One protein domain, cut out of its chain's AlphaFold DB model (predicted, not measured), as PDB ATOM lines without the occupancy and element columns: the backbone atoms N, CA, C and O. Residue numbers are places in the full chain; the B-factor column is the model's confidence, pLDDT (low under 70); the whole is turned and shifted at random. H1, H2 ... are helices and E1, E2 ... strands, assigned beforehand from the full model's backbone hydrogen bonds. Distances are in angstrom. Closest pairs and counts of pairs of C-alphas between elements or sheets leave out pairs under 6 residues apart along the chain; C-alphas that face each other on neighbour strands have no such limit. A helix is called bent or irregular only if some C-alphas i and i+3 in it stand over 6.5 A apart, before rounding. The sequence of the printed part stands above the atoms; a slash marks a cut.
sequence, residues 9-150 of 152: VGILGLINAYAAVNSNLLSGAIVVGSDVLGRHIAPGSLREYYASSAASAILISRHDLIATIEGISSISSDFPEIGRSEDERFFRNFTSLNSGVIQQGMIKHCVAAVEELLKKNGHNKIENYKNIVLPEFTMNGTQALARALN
ATOM      1  N   VAL A   9     227.092 216.605 255.938       78.94
ATOM      2  CA  VAL A   9     227.340 217.794 255.080       78.94
ATOM      3  C   VAL A   9     226.784 217.620 253.657       78.94
ATOM      4  O   VAL A   9     226.244 218.567 253.086       78.94
ATOM      5  N   GLY A  10     226.839 216.403 253.097       87.00
ATOM      6  CA  GLY A  10     226.290 216.114 251.764       87.00
ATOM      7  C   GLY A  10     224.769 216.298 251.680       87.00
ATOM      8  O   GLY A  10     224.270 216.892 250.726       87.00
ATOM      9  N   ILE A  11     224.032 215.871 252.712       90.44
ATOM     10  CA  ILE A  11     222.577 216.073 252.792       90.44
ATOM     11  C   ILE A  11     222.241 217.553 252.987       90.44
ATOM     12  O   ILE A  11     221.290 218.041 252.389       90.44
ATOM     13  N   LEU A  12     223.035 218.311 253.748       91.44
ATOM     14  CA  LEU A  12     222.821 219.756 253.860       91.44
ATOM     15  C   LEU A  12     223.008 220.471 252.509       91.44
ATOM     16  O   LEU A  12     222.208 221.335 252.151       91.44
ATOM     17  N   GLY A  13     224.017 220.071 251.729       92.81
ATOM     18  CA  GLY A  13     224.190 220.536 250.351       92.81
ATOM     19  C   GLY A  13     222.978 220.216 249.471       92.81
ATOM     20  O   GLY A  13     222.524 221.075 248.716       92.81
ATOM     21  N   LEU A  14     222.405 219.018 249.630       93.88
ATOM     22  CA  LEU A  14     221.188 218.590 248.938       93.88
ATOM     23  C   LEU A  14     219.983 219.470 249.290       93.88
ATOM     24  O   LEU A  14     219.279 219.919 248.389       93.88
ATOM     25  N   ILE A  15     219.777 219.765 250.577       94.31
ATOM     26  CA  ILE A  15     218.686 220.629 251.054       94.31
ATOM     27  C   ILE A  15     218.817 222.040 250.463       94.31
ATOM     28  O   ILE A  15     217.838 222.591 249.962       94.31
ATOM     29  N   ASN A  16     220.025 222.611 250.469       94.44
ATOM     30  CA  ASN A  16     220.273 223.948 249.924       94.44
ATOM     31  C   ASN A  16     220.062 224.002 248.405       94.44
ATOM     32  O   ASN A  16     219.425 224.926 247.899       94.44
ATOM     33  N   ALA A  17     220.566 223.002 247.677       95.38
ATOM     34  CA  ALA A  17     220.376 222.891 246.235       95.38
ATOM     35  C   ALA A  17     218.894 222.737 245.872       95.38
ATOM     36  O   ALA A  17     218.405 223.435 244.984       95.38
ATOM     37  N   TYR A  18     218.167 221.885 246.598       95.69
ATOM     38  CA  TYR A  18     216.722 221.744 246.449       95.69
ATOM     39  C   TYR A  18     216.001 223.070 246.694       95.69
ATOM     40  O   TYR A  18     215.204 223.483 245.859       95.69
ATOM     41  N   ALA A  19     216.320 223.784 247.778       95.31
ATOM     42  CA  ALA A  19     215.712 225.078 248.072       95.31
ATOM     43  C   ALA A  19     215.970 226.108 246.956       95.31
ATOM     44  O   ALA A  19     215.045 226.812 246.552       95.31
ATOM     45  N   ALA A  20     217.188 226.173 246.411       96.31
ATOM     46  CA  ALA A  20     217.543 227.095 245.330       96.31
ATOM     47  C   ALA A  20     216.847 226.757 243.996       96.31
ATOM     48  O   ALA A  20     216.339 227.648 243.317       96.31
ATOM     49  N   VAL A  21     216.776 225.473 243.632       96.38
ATOM     50  CA  VAL A  21     216.081 225.024 242.413       96.38
ATOM     51  C   VAL A  21     214.564 225.193 242.552       96.38
ATOM     52  O   VAL A  21     213.902 225.676 241.634       96.38
ATOM     53  N   ASN A  22     214.003 224.864 243.719       94.31
ATOM     54  CA  ASN A  22     212.570 224.979 243.989       94.31
ATOM     55  C   ASN A  22     212.097 226.442 244.083       94.31
ATOM     56  O   ASN A  22     210.989 226.761 243.665       94.31
ATOM     57  N   SER A  23     212.947 227.352 244.570       95.75
ATOM     58  CA  SER A  23     212.691 228.805 244.570       95.75
ATOM     59  C   SER A  23     212.964 229.482 243.222       95.75
ATOM     60  O   SER A  23     212.876 230.704 243.121       95.75
ATOM     61  N   ASN A  24     213.264 228.703 242.175       94.56
ATOM     62  CA  ASN A  24     213.539 229.185 240.822       94.56
ATOM     63  C   ASN A  24     214.758 230.129 240.730       94.56
ATOM     64  O   ASN A  24     214.868 230.911 239.787       94.56
ATOM     65  N   LEU A  25     215.678 230.051 241.701       96.94
ATOM     66  CA  LEU A  25     216.960 230.763 241.672       96.94
ATOM     67  C   LEU A  25     217.978 230.052 240.772       96.94
ATOM     68  O   LEU A  25     218.856 230.698 240.206       96.94
ATOM     69  N   LEU A  26     217.861 228.727 240.639       95.81
ATOM     70  CA  LEU A  26     218.689 227.886 239.773       95.81
ATOM     71  C   LEU A  26     217.805 226.988 238.899       95.81
ATOM     72  O   LEU A  26     216.759 226.515 239.338       95.81
ATOM     73  N   SER A  27     218.247 226.703 237.673       93.88
ATOM     74  CA  SER A  27     217.586 225.734 236.782       93.88
ATOM     75  C   SER A  27     217.904 224.280 237.147       93.88
ATOM     76  O   SER A  27     217.118 223.371 236.879       93.88
ATOM     77  N   GLY A  28     219.054 224.062 237.778       95.31
ATOM     78  CA  GLY A  28     219.496 222.779 238.291       95.31
ATOM     79  C   GLY A  28     220.790 222.925 239.084       95.31
ATOM     80  O   GLY A  28     221.459 223.959 239.019       95.31
ATOM     81  N   ALA A  29     221.133 221.897 239.849       96.69
ATOM     82  CA  ALA A  29     222.330 221.871 240.678       96.69
ATOM     83  C   ALA A  29     222.877 220.446 240.796       96.69
ATOM     84  O   ALA A  29     222.113 219.496 240.948       96.69
ATOM     85  N   ILE A  30     224.203 220.301 240.761       96.50
ATOM     86  CA  ILE A  30     224.881 219.043 241.092       96.50
ATOM     87  C   ILE A  30     225.389 219.149 242.523       96.50
ATOM     88  O   ILE A  30     226.123 220.075 242.865       96.50
ATOM     89  N   VAL A  31     225.011 218.179 243.349       96.12
ATOM     90  CA  VAL A  31     225.453 218.065 244.737       96.12
ATOM     91  C   VAL A  31     226.378 216.871 244.844       96.12
ATOM     92  O   VAL A  31     225.995 215.765 244.471       96.12
ATOM     93  N   VAL A  32     227.582 217.092 245.367       95.56
ATOM     94  CA  VAL A  32     228.579 216.042 245.581       95.56
ATOM     95  C   VAL A  32     228.821 215.888 247.076       95.56
ATOM     96  O   VAL A  32     229.287 216.814 247.736       95.56
ATOM     97  N   GLY A  33     228.499 214.712 247.607       92.50
ATOM     98  CA  GLY A  33     228.881 214.299 248.951       92.50
ATOM     99  C   GLY A  33     230.108 213.406 248.864       92.50
ATOM    100  O   GLY A  33     230.045 212.339 248.264       92.50
ATOM    101  N   SER A  34     231.228 213.821 249.448       92.19
ATOM    102  CA  SER A  34     232.440 213.003 249.492       92.19
ATOM    103  C   SER A  34     233.130 213.134 250.839       92.19
ATOM    104  O   SER A  34     233.151 214.215 251.427       92.19
ATOM    105  N   ASP A  35     233.694 212.023 251.307       89.94
ATOM    106  CA  ASP A  35     234.558 211.991 252.478       89.94
ATOM    107  C   ASP A  35     235.679 210.960 252.281       89.94
ATOM    108  O   ASP A  35     235.526 209.953 251.583       89.94
ATOM    109  N   VAL A  36     236.817 211.224 252.913       90.94
ATOM    110  CA  VAL A  36     238.039 210.418 252.859       90.94
ATOM    111  C   VAL A  36     238.468 209.973 254.259       90.94
ATOM    112  O   VAL A  36     239.645 210.055 254.622       90.94
ATOM    113  N   LEU A  37     237.512 209.492 255.069       89.00
ATOM    114  CA  LEU A  37     237.741 209.110 256.472       89.00
ATOM    115  C   LEU A  37     238.916 208.143 256.637       89.00
ATOM    116  O   LEU A  37     239.699 208.313 257.566       89.00
ATOM    117  N   GLY A  38     239.101 207.193 255.716       89.06
ATOM    118  CA  GLY A  38     240.229 206.250 255.744       89.06
ATOM    119  C   GLY A  38     241.608 206.921 255.852       89.06
ATOM    120  O   GLY A  38     242.505 206.393 256.500       89.06
ATOM    121  N   ARG A  39     241.786 208.130 255.301       91.56
ATOM    122  CA  ARG A  39     243.041 208.902 255.409       91.56
ATOM    123  C   ARG A  39     243.168 209.689 256.723       91.56
ATOM    124  O   ARG A  39     244.282 210.093 257.089       91.56
ATOM    125  N   HIS A  40     242.037 209.935 257.386       92.81
ATOM    126  CA  HIS A  40     241.865 210.834 258.532       92.81
ATOM    127  C   HIS A  40     241.531 210.111 259.844       92.81
ATOM    128  O   HIS A  40     241.278 210.763 260.859       92.81
ATOM    129  N   ILE A  41     241.585 208.782 259.868       92.56
ATOM    130  CA  ILE A  41     241.611 207.995 261.101       92.56
ATOM    131  C   ILE A  41     243.059 207.595 261.397       92.56
ATOM    132  O   ILE A  41     243.783 207.152 260.510       92.56
ATOM    133  N   ALA A  42     243.504 207.829 262.635       93.12
ATOM    134  CA  ALA A  42     244.870 207.520 263.049       93.12
ATOM    135  C   ALA A  42     245.098 205.998 263.118       93.12
ATOM    136  O   ALA A  42     244.200 205.291 263.593       93.12
ATOM    137  N   PRO A  43     246.287 205.501 262.728       93.31
ATOM    138  CA  PRO A  43     246.653 204.106 262.937       93.31
ATOM    139  C   PRO A  43     246.542 203.699 264.410       93.31
ATOM    140  O   PRO A  43     246.915 204.467 265.299       93.31
ATOM    141  N   GLY A  44     246.010 202.508 264.675       91.69
ATOM    142  CA  GLY A  44     245.731 202.004 266.021       91.69
ATOM    143  C   GLY A  44     244.442 202.547 266.649       91.69
ATOM    144  O   GLY A  44     244.107 202.187 267.779       91.69
ATOM    145  N   SER A  45     243.691 203.402 265.948       90.00
ATOM    146  CA  SER A  45     242.356 203.809 266.386       90.00
ATOM    147  C   SER A  45     241.390 202.631 266.316       90.00
ATOM    148  O   SER A  45     241.339 201.915 265.320       90.00
ATOM    149  N   LEU A  46     240.499 202.512 267.305       88.38
ATOM    150  CA  LEU A  46     239.385 201.554 267.257       88.38
ATOM    151  C   LEU A  46     238.478 201.747 266.031       88.38
ATOM    152  O   LEU A  46     237.694 200.863 265.711       88.38
ATOM    153  N   ARG A  47     238.552 202.902 265.357       86.94
ATOM    154  CA  ARG A  47     237.781 203.192 264.143       86.94
ATOM    155  C   ARG A  47     238.477 202.783 262.849       86.94
ATOM    156  O   ARG A  47     237.837 202.785 261.807       86.94
ATOM    157  N   GLU A  48     239.767 202.458 262.909       90.50
ATOM    158  CA  GLU A  48     240.595 202.201 261.727       90.50
ATOM    159  C   GLU A  48     240.029 201.060 260.879       90.50
ATOM    160  O   GLU A  48     239.946 201.187 259.662       90.50
ATOM    161  N   TYR A  49     239.541 199.994 261.519       89.44
ATOM    162  CA  TYR A  49     239.085 198.790 260.823       89.44
ATOM    163  C   TYR A  49     237.860 199.007 259.910       89.44
ATOM    164  O   TYR A  49     237.620 198.195 259.021       89.44
ATOM    165  N   TYR A  50     237.073 200.067 260.131       88.62
ATOM    166  CA  TYR A  50     235.890 200.404 259.324       88.62
ATOM    167  C   TYR A  50     235.974 201.793 258.685       88.62
ATOM    168  O   TYR A  50     234.999 202.276 258.106       88.62
ATOM    169  N   ALA A  51     237.123 202.460 258.787       89.69
ATOM    170  CA  ALA A  51     237.334 203.750 258.160       89.69
ATOM    171  C   ALA A  51     237.536 203.564 256.651       89.69
ATOM    172  O   ALA A  51     238.484 202.920 256.214       89.69
ATOM    173  N   SER A  52     236.659 204.160 255.847       88.88
ATOM    174  CA  SER A  52     236.717 204.076 254.384       88.88
ATOM    175  C   SER A  52     236.557 205.455 253.740       88.88
ATOM    176  O   SER A  52     236.508 206.474 254.427       88.88
ATOM    177  N   SER A  53     236.559 205.510 252.413       91.25
ATOM    178  CA  SER A  53     236.382 206.729 251.625       91.25
ATOM    179  C   SER A  53     235.371 206.476 250.517       91.25
ATOM    180  O   SER A  53     235.387 205.410 249.903       91.25
ATOM    181  N   ALA A  54     234.502 207.447 250.256       90.50
ATOM    182  CA  ALA A  54     233.477 207.334 249.227       90.50
ATOM    183  C   ALA A  54     233.073 208.711 248.689       90.50
ATOM    184  O   ALA A  54     233.306 209.753 249.310       90.50
ATOM    185  N   ALA A  55     232.443 208.700 247.518       92.31
ATOM    186  CA  ALA A  55     231.807 209.866 246.933       92.31
ATOM    187  C   ALA A  55     230.496 209.460 246.257       92.31
ATOM    188  O   ALA A  55     230.402 208.389 245.656       92.31
ATOM    189  N   SER A  56     229.501 210.333 246.332       92.50
ATOM    190  CA  SER A  56     228.251 210.240 245.588       92.50
ATOM    191  C   SER A  56     227.881 211.611 245.029       92.50
ATOM    192  O   SER A  56     228.219 212.649 245.602       92.50
ATOM    193  N   ALA A  57     227.203 211.615 243.884       95.81
ATOM    194  CA  ALA A  57     226.727 212.829 243.238       95.81
ATOM    195  C   ALA A  57     225.253 212.681 242.857       95.81
ATOM    196  O   ALA A  57     224.836 211.621 242.389       95.81
ATOM    197  N   ILE A  58     224.476 213.745 243.055       95.00
ATOM    198  CA  ILE A  58     223.051 213.812 242.723       95.00
ATOM    199  C   ILE A  58     222.803 215.083 241.908       95.00
ATOM    200  O   ILE A  58     223.240 216.168 242.295       95.00
ATOM    201  N   LEU A  59     222.091 214.946 240.789       96.62
ATOM    202  CA  LEU A  59     221.576 216.071 240.011       96.62
ATOM    203  C   LEU A  59     220.168 216.425 240.498       96.62
ATOM    204  O   LEU A  59     219.286 215.570 240.531       96.62
ATOM    205  N   ILE A  60     219.959 217.695 240.832       96.31
ATOM    206  CA  ILE A  60     218.660 218.263 241.182       96.31
ATOM    207  C   ILE A  60     218.193 219.148 240.035       96.31
ATOM    208  O   ILE A  60     218.906 220.055 239.611       96.31
ATOM    209  N   SER A  61     216.990 218.875 239.540       94.81
ATOM    210  CA  SER A  61     216.316 219.642 238.495       94.81
ATOM    211  C   SER A  61     214.807 219.643 238.748       94.81
ATOM    212  O   SER A  61     214.324 218.999 239.676       94.81
ATOM    213  N   ARG A  62     214.069 220.382 237.919       93.12
ATOM    214  CA  ARG A  62     212.602 220.356 237.825       93.12
ATOM    215  C   ARG A  62     212.094 219.573 236.611       93.12
ATOM    216  O   ARG A  62     210.886 219.419 236.453       93.12
ATOM    217  N   HIS A  63     212.999 219.121 235.751       91.81
ATOM    218  CA  HIS A  63     212.691 218.422 234.508       91.81
ATOM    219  C   HIS A  63     213.268 217.006 234.555       91.81
ATOM    220  O   HIS A  63     214.277 216.782 235.220       91.81
ATOM    221  N   ASP A  64     212.605 216.067 233.874       93.44
ATOM    222  CA  ASP A  64     213.045 214.674 233.718       93.44
ATOM    223  C   ASP A  64     213.377 213.974 235.052       93.44
ATOM    224  O   ASP A  64     214.449 213.402 235.256       93.44
ATOM    225  N   LEU A  65     212.434 214.058 235.996       94.88
ATOM    226  CA  LEU A  65     212.603 213.586 237.371       94.88
ATOM    227  C   LEU A  65     212.470 212.060 237.480       94.88
ATOM    228  O   LEU A  65     211.472 211.487 237.051       94.88
ATOM    229  N   ILE A  66     213.431 211.422 238.155       96.69
ATOM    230  CA  ILE A  66     213.356 210.001 238.556       96.69
ATOM    231  C   ILE A  66     212.844 209.808 239.994       96.69
ATOM    232  O   ILE A  66     212.469 208.701 240.374       96.69
ATOM    233  N   ALA A  67     212.860 210.875 240.798       94.25
ATOM    234  CA  ALA A  67     212.381 210.920 242.177       94.25
ATOM    235  C   ALA A  67     212.030 212.368 242.563       94.25
ATOM    236  O   ALA A  67     212.647 213.312 242.064       94.25
ATOM    237  N   THR A  68     211.066 212.536 243.468       93.88
ATOM    238  CA  THR A  68     210.649 213.828 244.034       93.88
ATOM    239  C   THR A  68     210.985 213.899 245.522       93.88
ATOM    240  O   THR A  68     211.099 212.879 246.204       93.88
ATOM    241  N   ILE A  69     211.176 215.118 246.033       92.12
ATOM    242  CA  ILE A  69     211.392 215.368 247.461       92.12
ATOM    243  C   ILE A  69     210.080 215.893 248.047       92.12
ATOM    244  O   ILE A  69     209.729 217.050 247.847       92.12
ATOM    245  N   GLU A  70     209.371 215.035 248.780       90.38
ATOM    246  CA  GLU A  70     208.061 215.361 249.369       90.38
ATOM    247  C   GLU A  70     208.168 216.146 250.686       90.38
ATOM    248  O   GLU A  70     207.251 216.857 251.081       90.38
ATOM    249  N   GLY A  71     209.294 216.033 251.394       89.50
ATOM    250  CA  GLY A  71     209.485 216.714 252.668       89.50
ATOM    251  C   GLY A  71     210.909 216.605 253.192       89.50
ATOM    252  O   GLY A  71     211.658 215.697 252.835       89.50
ATOM    253  N   ILE A  72     211.282 217.558 254.048       92.00
ATOM    254  CA  ILE A  72     212.613 217.656 254.655       92.00
ATOM    255  C   ILE A  72     212.455 218.039 256.135       92.00
ATOM    256  O   ILE A  72     211.746 218.988 256.482       92.00
ATOM    257  N   SER A  73     213.153 217.324 257.015       91.88
ATOM    258  CA  SER A  73     213.389 217.710 258.410       91.88
ATOM    259  C   SER A  73     214.883 217.601 258.709       91.88
ATOM    260  O   SER A  73     215.584 216.758 258.148       91.88
ATOM    261  N   SER A  74     215.367 218.484 259.580       90.81
ATOM    262  CA  SER A  74     216.744 218.489 260.052       90.81
ATOM    263  C   SER A  74     216.768 218.867 261.527       90.81
ATOM    264  O   SER A  74     216.295 219.936 261.904       90.81
ATOM    265  N   ILE A  75     217.391 218.017 262.343       90.56
ATOM    266  CA  ILE A  75     217.609 218.249 263.770       90.56
ATOM    267  C   ILE A  75     219.104 218.430 264.018       90.56
ATOM    268  O   ILE A  75     219.931 217.641 263.565       90.56
ATOM    269  N   SER A  76     219.455 219.466 264.774       89.19
ATOM    270  CA  SER A  76     220.827 219.752 265.186       89.19
ATOM    271  C   SER A  76     220.849 220.098 266.665       89.19
ATOM    272  O   SER A  76     220.063 220.926 267.118       89.19
ATOM    273  N   SER A  77     221.797 219.525 267.401       89.88
ATOM    274  CA  SER A  77     222.157 219.977 268.743       89.88
ATOM    275  C   SER A  77     223.670 220.126 268.882       89.88
ATOM    276  O   SER A  77     224.433 219.747 267.982       89.88
ATOM    277  N   ASP A  78     224.101 220.744 269.977       87.56
ATOM    278  CA  ASP A  78     225.505 220.794 270.361       87.56
ATOM    279  C   ASP A  78     225.847 219.543 271.182       87.56
ATOM    280  O   ASP A  78     225.578 219.465 272.380       87.56
ATOM    281  N   PHE A  79     226.360 218.520 270.498       86.38
ATOM    282  CA  PHE A  79     226.804 217.271 271.109       86.38
ATOM    283  C   PHE A  79     228.214 216.935 270.599       86.38
ATOM    284  O   PHE A  79     228.363 216.499 269.452       86.38
ATOM    285  N   PRO A  80     229.264 217.165 271.408       82.06
ATOM    286  CA  PRO A  80     230.646 216.977 270.982       82.06
ATOM    287  C   PRO A  80     231.053 215.499 271.080       82.06
ATOM    288  O   PRO A  80     231.686 215.071 272.041       82.06
ATOM    289  N   GLU A  81     230.689 214.704 270.075       85.31
ATOM    290  CA  GLU A  81     231.093 213.294 269.978       85.31
ATOM    291  C   GLU A  81     232.512 213.150 269.406       85.31
ATOM    292  O   GLU A  81     233.419 212.583 270.026       85.31
ATOM    293  N   ILE A  82     232.703 213.700 268.209       86.31
ATOM    294  CA  ILE A  82     233.936 213.650 267.428       86.31
ATOM    295  C   ILE A  82     234.201 215.047 266.880       86.31
ATOM    296  O   ILE A  82     233.278 215.758 266.484       86.31
ATOM    297  N   GLY A  83     235.471 215.429 266.810       86.81
ATOM    298  CA  GLY A  83     235.871 216.672 266.168       86.81
ATOM    299  C   GLY A  83     237.272 216.609 265.590       86.81
ATOM    300  O   GLY A  83     238.021 215.647 265.781       86.81
ATOM    301  N   ARG A  84     237.612 217.661 264.851       88.88
ATOM    302  CA  ARG A  84     238.933 217.856 264.269       88.88
ATOM    303  C   ARG A  84     239.268 219.339 264.335       88.88
ATOM    304  O   ARG A  84     238.505 220.173 263.854       88.88
ATOM    305  N   SER A  85     240.380 219.656 264.983       88.12
ATOM    306  CA  SER A  85     240.913 221.020 265.011       88.12
ATOM    307  C   SER A  85     241.483 221.379 263.634       88.12
ATOM    308  O   SER A  85     241.803 220.483 262.854       88.12
ATOM    309  N   GLU A  86     241.606 222.670 263.328       86.69
ATOM    310  CA  GLU A  86     241.946 223.151 261.977       86.69
ATOM    311  C   GLU A  86     243.280 222.594 261.445       86.69
ATOM    312  O   GLU A  86     243.334 222.168 260.293       86.69
ATOM    313  N   ASP A  87     244.291 222.448 262.303       89.38
ATOM    314  CA  ASP A  87     245.608 221.899 261.934       89.38
ATOM    315  C   ASP A  87     245.757 220.392 262.201       89.38
ATOM    316  O   ASP A  87     246.821 219.804 261.991       89.38
ATOM    317  N   GLU A  88     244.696 219.731 262.666       91.44
ATOM    318  CA  GLU A  88     244.749 218.313 262.985       91.44
ATOM    319  C   GLU A  88     244.384 217.475 261.753       91.44
ATOM    320  O   GLU A  88     243.312 217.615 261.150       91.44
ATOM    321  N   ARG A  89     245.271 216.536 261.398       91.12
ATOM    322  CA  ARG A  89     245.008 215.574 260.321       91.12
ATOM    323  C   ARG A  89     243.934 214.560 260.704       91.12
ATOM    324  O   ARG A  89     243.139 214.179 259.843       91.12
ATOM    325  N   PHE A  90     243.962 214.073 261.942       93.44
ATOM    326  CA  PHE A  90     243.155 212.944 262.390       93.44
ATOM    327  C   PHE A  90     241.947 213.383 263.219       93.44
ATOM    328  O   PHE A  90     242.037 214.277 264.057       93.44
ATOM    329  N   PHE A  91     240.807 212.722 263.034       90.19
ATOM    330  CA  PHE A  91     239.667 212.931 263.924       90.19
ATOM    331  C   PHE A  91     239.992 212.479 265.351       90.19
ATOM    332  O   PHE A  91     240.607 211.432 265.568       90.19
ATOM    333  N   ARG A  92     239.526 213.256 266.331       88.12
ATOM    334  CA  ARG A  92     239.619 212.939 267.755       88.12
ATOM    335  C   ARG A  92     238.229 212.612 268.283       88.12
ATOM    336  O   ARG A  92     237.269 213.328 268.006       88.12
ATOM    337  N   ASN A  93     238.131 211.532 269.053       86.69
ATOM    338  CA  ASN A  93     236.935 211.260 269.840       86.69
ATOM    339  C   ASN A  93     237.044 212.084 271.126       86.69
ATOM    340  O   ASN A  93     238.049 211.981 271.828       86.69
ATOM    341  N   PHE A  94     236.035 212.897 271.430       86.50
ATOM    342  CA  PHE A  94     235.985 213.651 272.690       86.50
ATOM    343  C   PHE A  94     235.336 212.852 273.821       86.50
ATOM    344  O   PHE A  94     235.380 213.248 274.982       86.50
ATOM    345  N   THR A  95     234.757 211.703 273.483       84.62
ATOM    346  CA  THR A  95     234.082 210.795 274.401       84.62
ATOM    347  C   THR A  95     234.450 209.342 274.095       84.62
ATOM    348  O   THR A  95     235.084 209.033 273.083       84.62
ATOM    349  N   SER A  96     234.074 208.434 274.995       83.81
ATOM    350  CA  SER A  96     234.290 206.998 274.824       83.81
ATOM    351  C   SER A  96     233.469 206.450 273.655       83.81
ATOM    352  O   SER A  96     232.301 206.789 273.495       83.81
ATOM    353  N   LEU A  97     234.049 205.535 272.876       78.62
ATOM    354  CA  LEU A  97     233.347 204.830 271.799       78.62
ATOM    355  C   LEU A  97     232.451 203.729 272.381       78.62
ATOM    356  O   LEU A  97     232.799 202.552 272.363       78.62
ATOM    357  N   ASN A  98     231.312 204.124 272.946       83.06
ATOM    358  CA  ASN A  98     230.324 203.213 273.514       83.06
ATOM    359  C   ASN A  98     228.922 203.460 272.936       83.06
ATOM    360  O   ASN A  98     228.653 204.461 272.271       83.06
ATOM    361  N   SER A  99     228.009 202.528 273.206       82.31
ATOM    362  CA  SER A  99     226.626 202.600 272.727       82.31
ATOM    363  C   SER A  99     225.858 203.810 273.267       82.31
ATOM    364  O   SER A  99     224.986 204.320 272.571       82.31
ATOM    365  N   GLY A 100     226.187 204.302 274.466       85.69
ATOM    366  CA  GLY A 100     225.539 205.472 275.064       85.69
ATOM    367  C   GLY A 100     225.767 206.753 274.259       85.69
ATOM    368  O   GLY A 100     224.845 207.547 274.085       85.69
ATOM    369  N   VAL A 101     226.965 206.921 273.695       85.38
ATOM    370  CA  VAL A 101     227.291 208.059 272.823       85.38
ATOM    371  C   VAL A 101     226.505 207.994 271.516       85.38
ATOM    372  O   VAL A 101     225.886 208.983 271.135       85.38
ATOM    373  N   ILE A 102     226.429 206.817 270.890       84.50
ATOM    374  CA  ILE A 102     225.641 206.604 269.665       84.50
ATOM    375  C   ILE A 102     224.146 206.863 269.922       84.50
ATOM    376  O   ILE A 102     223.460 207.444 269.078       84.50
ATOM    377  N   GLN A 103     223.642 206.460 271.094       88.31
ATOM    378  CA  GLN A 103     222.260 206.704 271.508       88.31
ATOM    379  C   GLN A 103     221.956 208.200 271.652       88.31
ATOM    380  O   GLN A 103     220.956 208.663 271.112       88.31
ATOM    381  N   GLN A 104     222.813 208.960 272.345       88.75
ATOM    382  CA  GLN A 104     222.605 210.399 272.565       88.75
ATOM    383  C   GLN A 104     222.910 211.261 271.332       88.75
ATOM    384  O   GLN A 104     222.284 212.306 271.148       88.75
ATOM    385  N   GLY A 105     223.843 210.824 270.488       87.94
ATOM    386  CA  GLY A 105     224.186 211.450 269.220       87.94
ATOM    387  C   GLY A 105     223.267 210.972 268.100       87.94
ATOM    388  O   GLY A 105     222.104 211.374 268.018       87.94
ATOM    389  N   MET A 106     223.799 210.119 267.227       87.12
ATOM    390  CA  MET A 106     223.159 209.688 265.981       87.12
ATOM    391  C   MET A 106     221.702 209.226 266.150       87.12
ATOM    392  O   MET A 106     220.829 209.735 265.450       87.12
ATOM    393  N   ILE A 107     221.413 208.300 267.075       90.56
ATOM    394  CA  ILE A 107     220.070 207.701 267.180       90.56
ATOM    395  C   ILE A 107     219.036 208.753 267.578       90.56
ATOM    396  O   ILE A 107     218.038 208.916 266.881       90.56
ATOM    397  N   LYS A 108     219.289 209.510 268.651       92.38
ATOM    398  CA  LYS A 108     218.387 210.571 269.119       92.38
ATOM    399  C   LYS A 108     218.065 211.592 268.024       92.38
ATOM    400  O   LYS A 108     216.908 211.970 267.869       92.38
ATOM    401  N   HIS A 109     219.070 212.024 267.260       91.81
ATOM    402  CA  HIS A 109     218.875 213.015 266.199       91.81
ATOM    403  C   HIS A 109     218.094 212.448 265.013       91.81
ATOM    404  O   HIS A 109     217.181 213.107 264.519       91.81
ATOM    405  N   CYS A 110     218.422 211.231 264.570       91.69
ATOM    406  CA  CYS A 110     217.721 210.591 263.463       91.69
ATOM    407  C   CYS A 110     216.260 210.284 263.814       91.69
ATOM    408  O   CYS A 110     215.383 210.578 263.009       91.69
ATOM    409  N   VAL A 111     215.985 209.759 265.014       92.88
ATOM    410  CA  VAL A 111     214.610 209.499 265.475       92.88
ATOM    411  C   VAL A 111     213.808 210.798 265.528       92.88
ATOM    412  O   VAL A 111     212.734 210.868 264.938       92.88
ATOM    413  N   ALA A 112     214.356 211.857 266.132       93.38
ATOM    414  CA  ALA A 112     213.681 213.152 266.198       93.38
ATOM    415  C   ALA A 112     213.394 213.747 264.806       93.38
ATOM    416  O   ALA A 112     212.307 214.278 264.580       93.38
ATOM    417  N   ALA A 113     214.335 213.636 263.862       92.44
ATOM    418  CA  ALA A 113     214.151 214.128 262.496       92.44
ATOM    419  C   ALA A 113     213.078 213.334 261.732       92.44
ATOM    420  O   ALA A 113     212.255 213.917 261.026       92.44
ATOM    421  N   VAL A 114     213.041 212.008 261.900       92.00
ATOM    422  CA  VAL A 114     212.004 211.159 261.293       92.00
ATOM    423  C   VAL A 114     210.631 211.484 261.877       92.00
ATOM    424  O   VAL A 114     209.684 211.688 261.123       92.00
ATOM    425  N   GLU A 115     210.510 211.596 263.199       91.56
ATOM    426  CA  GLU A 115     209.247 211.958 263.847       91.56
ATOM    427  C   GLU A 115     208.737 213.335 263.403       91.56
ATOM    428  O   GLU A 115     207.539 213.507 263.173       91.56
ATOM    429  N   GLU A 116     209.623 214.324 263.271       92.12
ATOM    430  CA  GLU A 116     209.255 215.653 262.780       92.12
ATOM    431  C   GLU A 116     208.814 215.610 261.308       92.12
ATOM    432  O   GLU A 116     207.813 216.236 260.955       92.12
ATOM    433  N   LEU A 117     209.512 214.852 260.455       91.25
ATOM    434  CA  LEU A 117     209.140 214.676 259.049       91.25
ATOM    435  C   LEU A 117     207.752 214.039 258.901       91.25
ATOM    436  O   LEU A 117     206.922 214.528 258.137       91.25
ATOM    437  N   LEU A 118     207.484 212.976 259.660       90.38
ATOM    438  CA  LEU A 118     206.189 212.293 259.673       90.38
ATOM    439  C   LEU A 118     205.062 213.244 260.088       90.38
ATOM    440  O   LEU A 118     204.063 213.362 259.374       90.38
ATOM    441  N   LYS A 119     205.269 214.000 261.177       90.25
ATOM    442  CA  LYS A 119     204.322 215.020 261.652       90.25
ATOM    443  C   LYS A 119     204.030 216.076 260.584       90.25
ATOM    444  O   LYS A 119     202.866 216.406 260.377       90.25
ATOM    445  N   LYS A 120     205.055 216.588 259.889       87.69
ATOM    446  CA  LYS A 120     204.890 217.595 258.821       87.69
ATOM    447  C   LYS A 120     204.082 217.074 257.638       87.69
ATOM    448  O   LYS A 120     203.282 217.820 257.082       87.69
ATOM    449  N   ASN A 121     204.254 215.803 257.293       82.44
ATOM    450  CA  ASN A 121     203.591 215.197 256.141       82.44
ATOM    451  C   ASN A 121     202.211 214.604 256.487       82.44
ATOM    452  O   ASN A 121     201.590 213.967 255.641       82.44
ATOM    453  N   GLY A 122     201.723 214.768 257.724       79.12
ATOM    454  CA  GLY A 122     200.437 214.209 258.161       79.12
ATOM    455  C   GLY A 122     200.404 212.677 258.200       79.12
ATOM    456  O   GLY A 122     199.331 212.076 258.265       79.12
ATOM    457  N   HIS A 123     201.568 212.028 258.157       73.19
ATOM    458  CA  HIS A 123     201.695 210.584 258.281       73.19
ATOM    459  C   HIS A 123     202.054 210.229 259.720       73.19
ATOM    460  O   HIS A 123     202.967 210.798 260.301       73.19
ATOM    461  N   ASN A 124     201.378 209.234 260.290       67.38
ATOM    462  CA  ASN A 124     201.655 208.796 261.663       67.38
ATOM    463  C   ASN A 124     202.565 207.564 261.730       67.38
ATOM    464  O   ASN A 124     202.892 207.115 262.827       67.38
ATOM    465  N   LYS A 125     202.934 206.974 260.583       77.31
ATOM    466  CA  LYS A 125     203.630 205.685 260.538       77.31
ATOM    467  C   LYS A 125     204.674 205.609 259.434       77.31
ATOM    468  O   LYS A 125     204.433 206.007 258.297       77.31
ATOM    469  N   ILE A 126     205.805 205.016 259.795       82.62
ATOM    470  CA  ILE A 126     206.925 204.709 258.905       82.62
ATOM    471  C   ILE A 126     206.572 203.588 257.908       82.62
ATOM    472  O   ILE A 126     207.103 203.565 256.803       82.62
ATOM    473  N   GLU A 127     205.619 202.717 258.253       83.25
ATOM    474  CA  GLU A 127     205.127 201.599 257.425       83.25
ATOM    475  C   GLU A 127     204.639 202.020 256.026       83.25
ATOM    476  O   GLU A 127     204.591 201.203 255.111       83.25
ATOM    477  N   ASN A 128     204.302 203.299 255.836       83.25
ATOM    478  CA  ASN A 128     203.894 203.835 254.537       83.25
ATOM    479  C   ASN A 128     205.054 203.916 253.526       83.25
ATOM    480  O   ASN A 128     204.814 204.084 252.331       83.25
ATOM    481  N   TYR A 129     206.306 203.817 253.980       86.50
ATOM    482  CA  TYR A 129     207.486 203.866 253.126       86.50
ATOM    483  C   TYR A 129     207.965 202.452 252.790       86.50
ATOM    484  O   TYR A 129     208.297 201.667 253.672       86.50
ATOM    485  N   LYS A 130     208.058 202.140 251.490       90.25
ATOM    486  CA  LYS A 130     208.522 200.828 251.000       90.25
ATOM    487  C   LYS A 130     209.978 200.534 251.364       90.25
ATOM    488  O   LYS A 130     210.330 199.390 251.621       90.25
ATOM    489  N   ASN A 131     210.825 201.559 251.310       90.06
ATOM    490  CA  ASN A 131     212.254 201.453 251.572       90.06
ATOM    491  C   ASN A 131     212.673 202.586 252.500       90.06
ATOM    492  O   ASN A 131     212.168 203.704 252.380       90.06
ATOM    493  N   ILE A 132     213.643 202.305 253.364       90.06
ATOM    494  CA  ILE A 132     214.219 203.290 254.273       90.06
ATOM    495  C   ILE A 132     215.730 203.221 254.153       90.06
ATOM    496  O   ILE A 132     216.328 202.158 254.296       90.06
ATOM    497  N   VAL A 133     216.335 204.374 253.887       90.31
ATOM    498  CA  VAL A 133     217.785 204.523 253.811       90.31
ATOM    499  C   VAL A 133     218.239 205.240 255.071       90.31
ATOM    500  O   VAL A 133     217.804 206.355 255.356       90.31
ATOM    501  N   LEU A 134     219.094 204.576 255.838       89.38
ATOM    502  CA  LEU A 134     219.606 205.062 257.113       89.38
ATOM    503  C   LEU A 134     221.120 205.277 257.009       89.38
ATOM    504  O   LEU A 134     221.782 204.557 256.260       89.38
ATOM    505  N   PRO A 135     221.690 206.238 257.755       87.56
ATOM    506  CA  PRO A 135     223.129 206.456 257.758       87.56
ATOM    507  C   PRO A 135     223.878 205.213 258.253       87.56
ATOM    508  O   PRO A 135     223.534 204.626 259.280       87.56
ATOM    509  N   GLU A 136     224.939 204.855 257.537       82.94
ATOM    510  CA  GLU A 136     225.869 203.793 257.913       82.94
ATOM    511  C   GLU A 136     227.191 204.424 258.354       82.94
ATOM    512  O   GLU A 136     228.033 204.809 257.547       82.94
ATOM    513  N   PHE A 137     227.337 204.602 259.667       75.25
ATOM    514  CA  PHE A 137     228.517 205.238 260.264       75.25
ATOM    515  C   PHE A 137     229.389 204.266 261.068       75.25
ATOM    516  O   PHE A 137     230.597 204.451 261.211       75.25
ATOM    517  N   THR A 138     228.770 203.220 261.609       76.94
ATOM    518  CA  THR A 138     229.429 202.136 262.344       76.94
ATOM    519  C   THR A 138     228.812 200.820 261.894       76.94
ATOM    520  O   THR A 138     227.654 200.812 261.479       76.94
ATOM    521  N   MET A 139     229.540 199.709 262.040       73.38
ATOM    522  CA  MET A 139     229.078 198.382 261.602       73.38
ATOM    523  C   MET A 139     227.656 198.015 262.059       73.38
ATOM    524  O   MET A 139     226.930 197.349 261.334       73.38
ATOM    525  N   ASN A 140     227.251 198.450 263.258       81.06
ATOM    526  CA  ASN A 140     225.939 198.136 263.835       81.06
ATOM    527  C   ASN A 140     225.020 199.364 263.942       81.06
ATOM    528  O   ASN A 140     223.912 199.258 264.469       81.06
ATOM    529  N   GLY A 141     225.464 200.535 263.474       79.62
ATOM    530  CA  GLY A 141     224.745 201.799 263.637       79.62
ATOM    531  C   GLY A 141     223.402 201.802 262.916       79.62
ATOM    532  O   GLY A 141     222.387 202.178 263.501       79.62
ATOM    533  N   THR A 142     223.385 201.296 261.683       86.56
ATOM    534  CA  THR A 142     222.179 201.169 260.862       86.56
ATOM    535  C   THR A 142     221.149 200.254 261.518       86.56
ATOM    536  O   THR A 142     219.992 200.637 261.653       86.56
ATOM    537  N   GLN A 143     221.567 199.079 262.005       88.19
ATOM    538  CA  GLN A 143     220.667 198.149 262.694       88.19
ATOM    539  C   GLN A 143     220.139 198.724 264.014       88.19
ATOM    540  O   GLN A 143     218.965 198.552 264.338       88.19
ATOM    541  N   ALA A 144     220.986 199.413 264.783       89.12
ATOM    542  CA  ALA A 144     220.571 200.058 266.025       89.12
ATOM    543  C   ALA A 144     219.528 201.159 265.769       89.12
ATOM    544  O   ALA A 144     218.547 201.258 266.503       89.12
ATOM    545  N   LEU A 145     219.710 201.944 264.705       89.81
ATOM    546  CA  LEU A 145     218.760 202.975 264.300       89.81
ATOM    547  C   LEU A 145     217.455 202.380 263.755       89.81
ATOM    548  O   LEU A 145     216.379 202.851 264.111       89.81
ATOM    549  N   ALA A 146     217.535 201.317 262.956       90.56
ATOM    550  CA  ALA A 146     216.372 200.605 262.436       90.56
ATOM    551  C   ALA A 146     215.487 200.066 263.578       90.56
ATOM    552  O   ALA A 146     214.281 200.315 263.607       90.56
ATOM    553  N   ARG A 147     216.102 199.454 264.603       91.62
ATOM    554  CA  ARG A 147     215.405 199.035 265.833       91.62
ATOM    555  C   ARG A 147     214.771 200.208 266.577       91.62
ATOM    556  O   ARG A 147     213.638 200.086 267.022       91.62
ATOM    557  N   ALA A 148     215.471 201.337 266.699       91.31
ATOM    558  CA  ALA A 148     214.935 202.526 267.367       91.31
ATOM    559  C   ALA A 148     213.719 203.128 266.637       91.31
ATOM    560  O   ALA A 148     212.865 203.737 267.272       91.31
ATOM    561  N   LEU A 149     213.627 202.931 265.319       89.44
ATOM    562  CA  LEU A 149     212.506 203.364 264.486       89.44
ATOM    563  C   LEU A 149     211.401 202.301 264.341       89.44
ATOM    564  O   LEU A 149     210.403 202.567 263.679       89.44
ATOM    565  N   ASN A 150     211.551 201.119 264.952       88.81
ATOM    566  CA  ASN A 150     210.672 199.955 264.760       88.81
ATOM    567  C   ASN A 150     210.537 199.533 263.286       88.81
ATOM    568  O   ASN A 150     209.456 199.176 262.823       88.81
TER     569      ASN A 150
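This is residues 9 to 150 of the 152 residues of an uncharacterized protein of Lactobacillus aquaticus DSM 21051 (UniProt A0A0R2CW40). Two parts stand opposite each other: a long two-stranded ribbon, E1 and E2, with helix H1 packed along it, and a long helix, H3, with the short H4 set steeply on its side. The unnamed residues 62 to 98 lead from the one part to the other, and the short helix H2 follows E1 at one end of the ribbon. The printed part has 142 residues, in the order H1, E1, H2, E2, H3, H4; the sheet, E1 - E2, is antiparallel, and the class is mixed, helices and strands, with under half of the residues in named elements. The whole is only just compact, close to loose, with a radius of gyration of the C-alphas of 17.3 A and spans of 48 by 34 by 26 A.

H1 is residues 9 to 22, 19.8 A long, from C-alpha 9 at (227.340, 217.794, 255.080). E1 is residues 28 to 35, 23.3 A; H2 is residues 37 to 40, 4.9 A; E2 is residues 54 to 61, 23.7 A. H3 is residues 99 to 120, 29.8 A, with a kink of 30 degrees near residue 106; it is only just irregular, C-alphas 104 and 107 being 6.53 A apart. H4 is residues 141 to 148, 10.5 A, ending at C-alpha 148 (214.935, 202.526, 267.367).

E1 and E2 are antiparallel at 168 degrees, with N 31 and O 58 at 2.9 A and N 56 and O 33 at 2.8 A, within hydrogen-bond range. The closest C-alphas of H1 and E1 are those of Gly 10 and Gly 33, 4.2 A; of H1 and E2, Tyr 18 and Ile 60, 6.6 A. H3 touches H4 with residues 102 to 111 alone, closest at the C-alphas of Ile 107 and Leu 145, 5.7 A, at a steep tilt of 58 degrees, the same way. H1 is apart from H2, H3 and H4. Every O i to N i+4 pair is within hydrogen-bond range in H1 and H4, and 16 of 18 in H3; H2 is too short for such a pair.

The C-alphas of Asn 24 and Gly 44, the two farthest apart, are 49.1 A apart. The printed part has no cut. The links H2 to E2, E2 to H3 and H3 to H4 are long; in the second, residues 82 to 83 pair antiparallel with 92 to 93. The mean pLDDT of the printed part is 89.5, with residue 124 under 70.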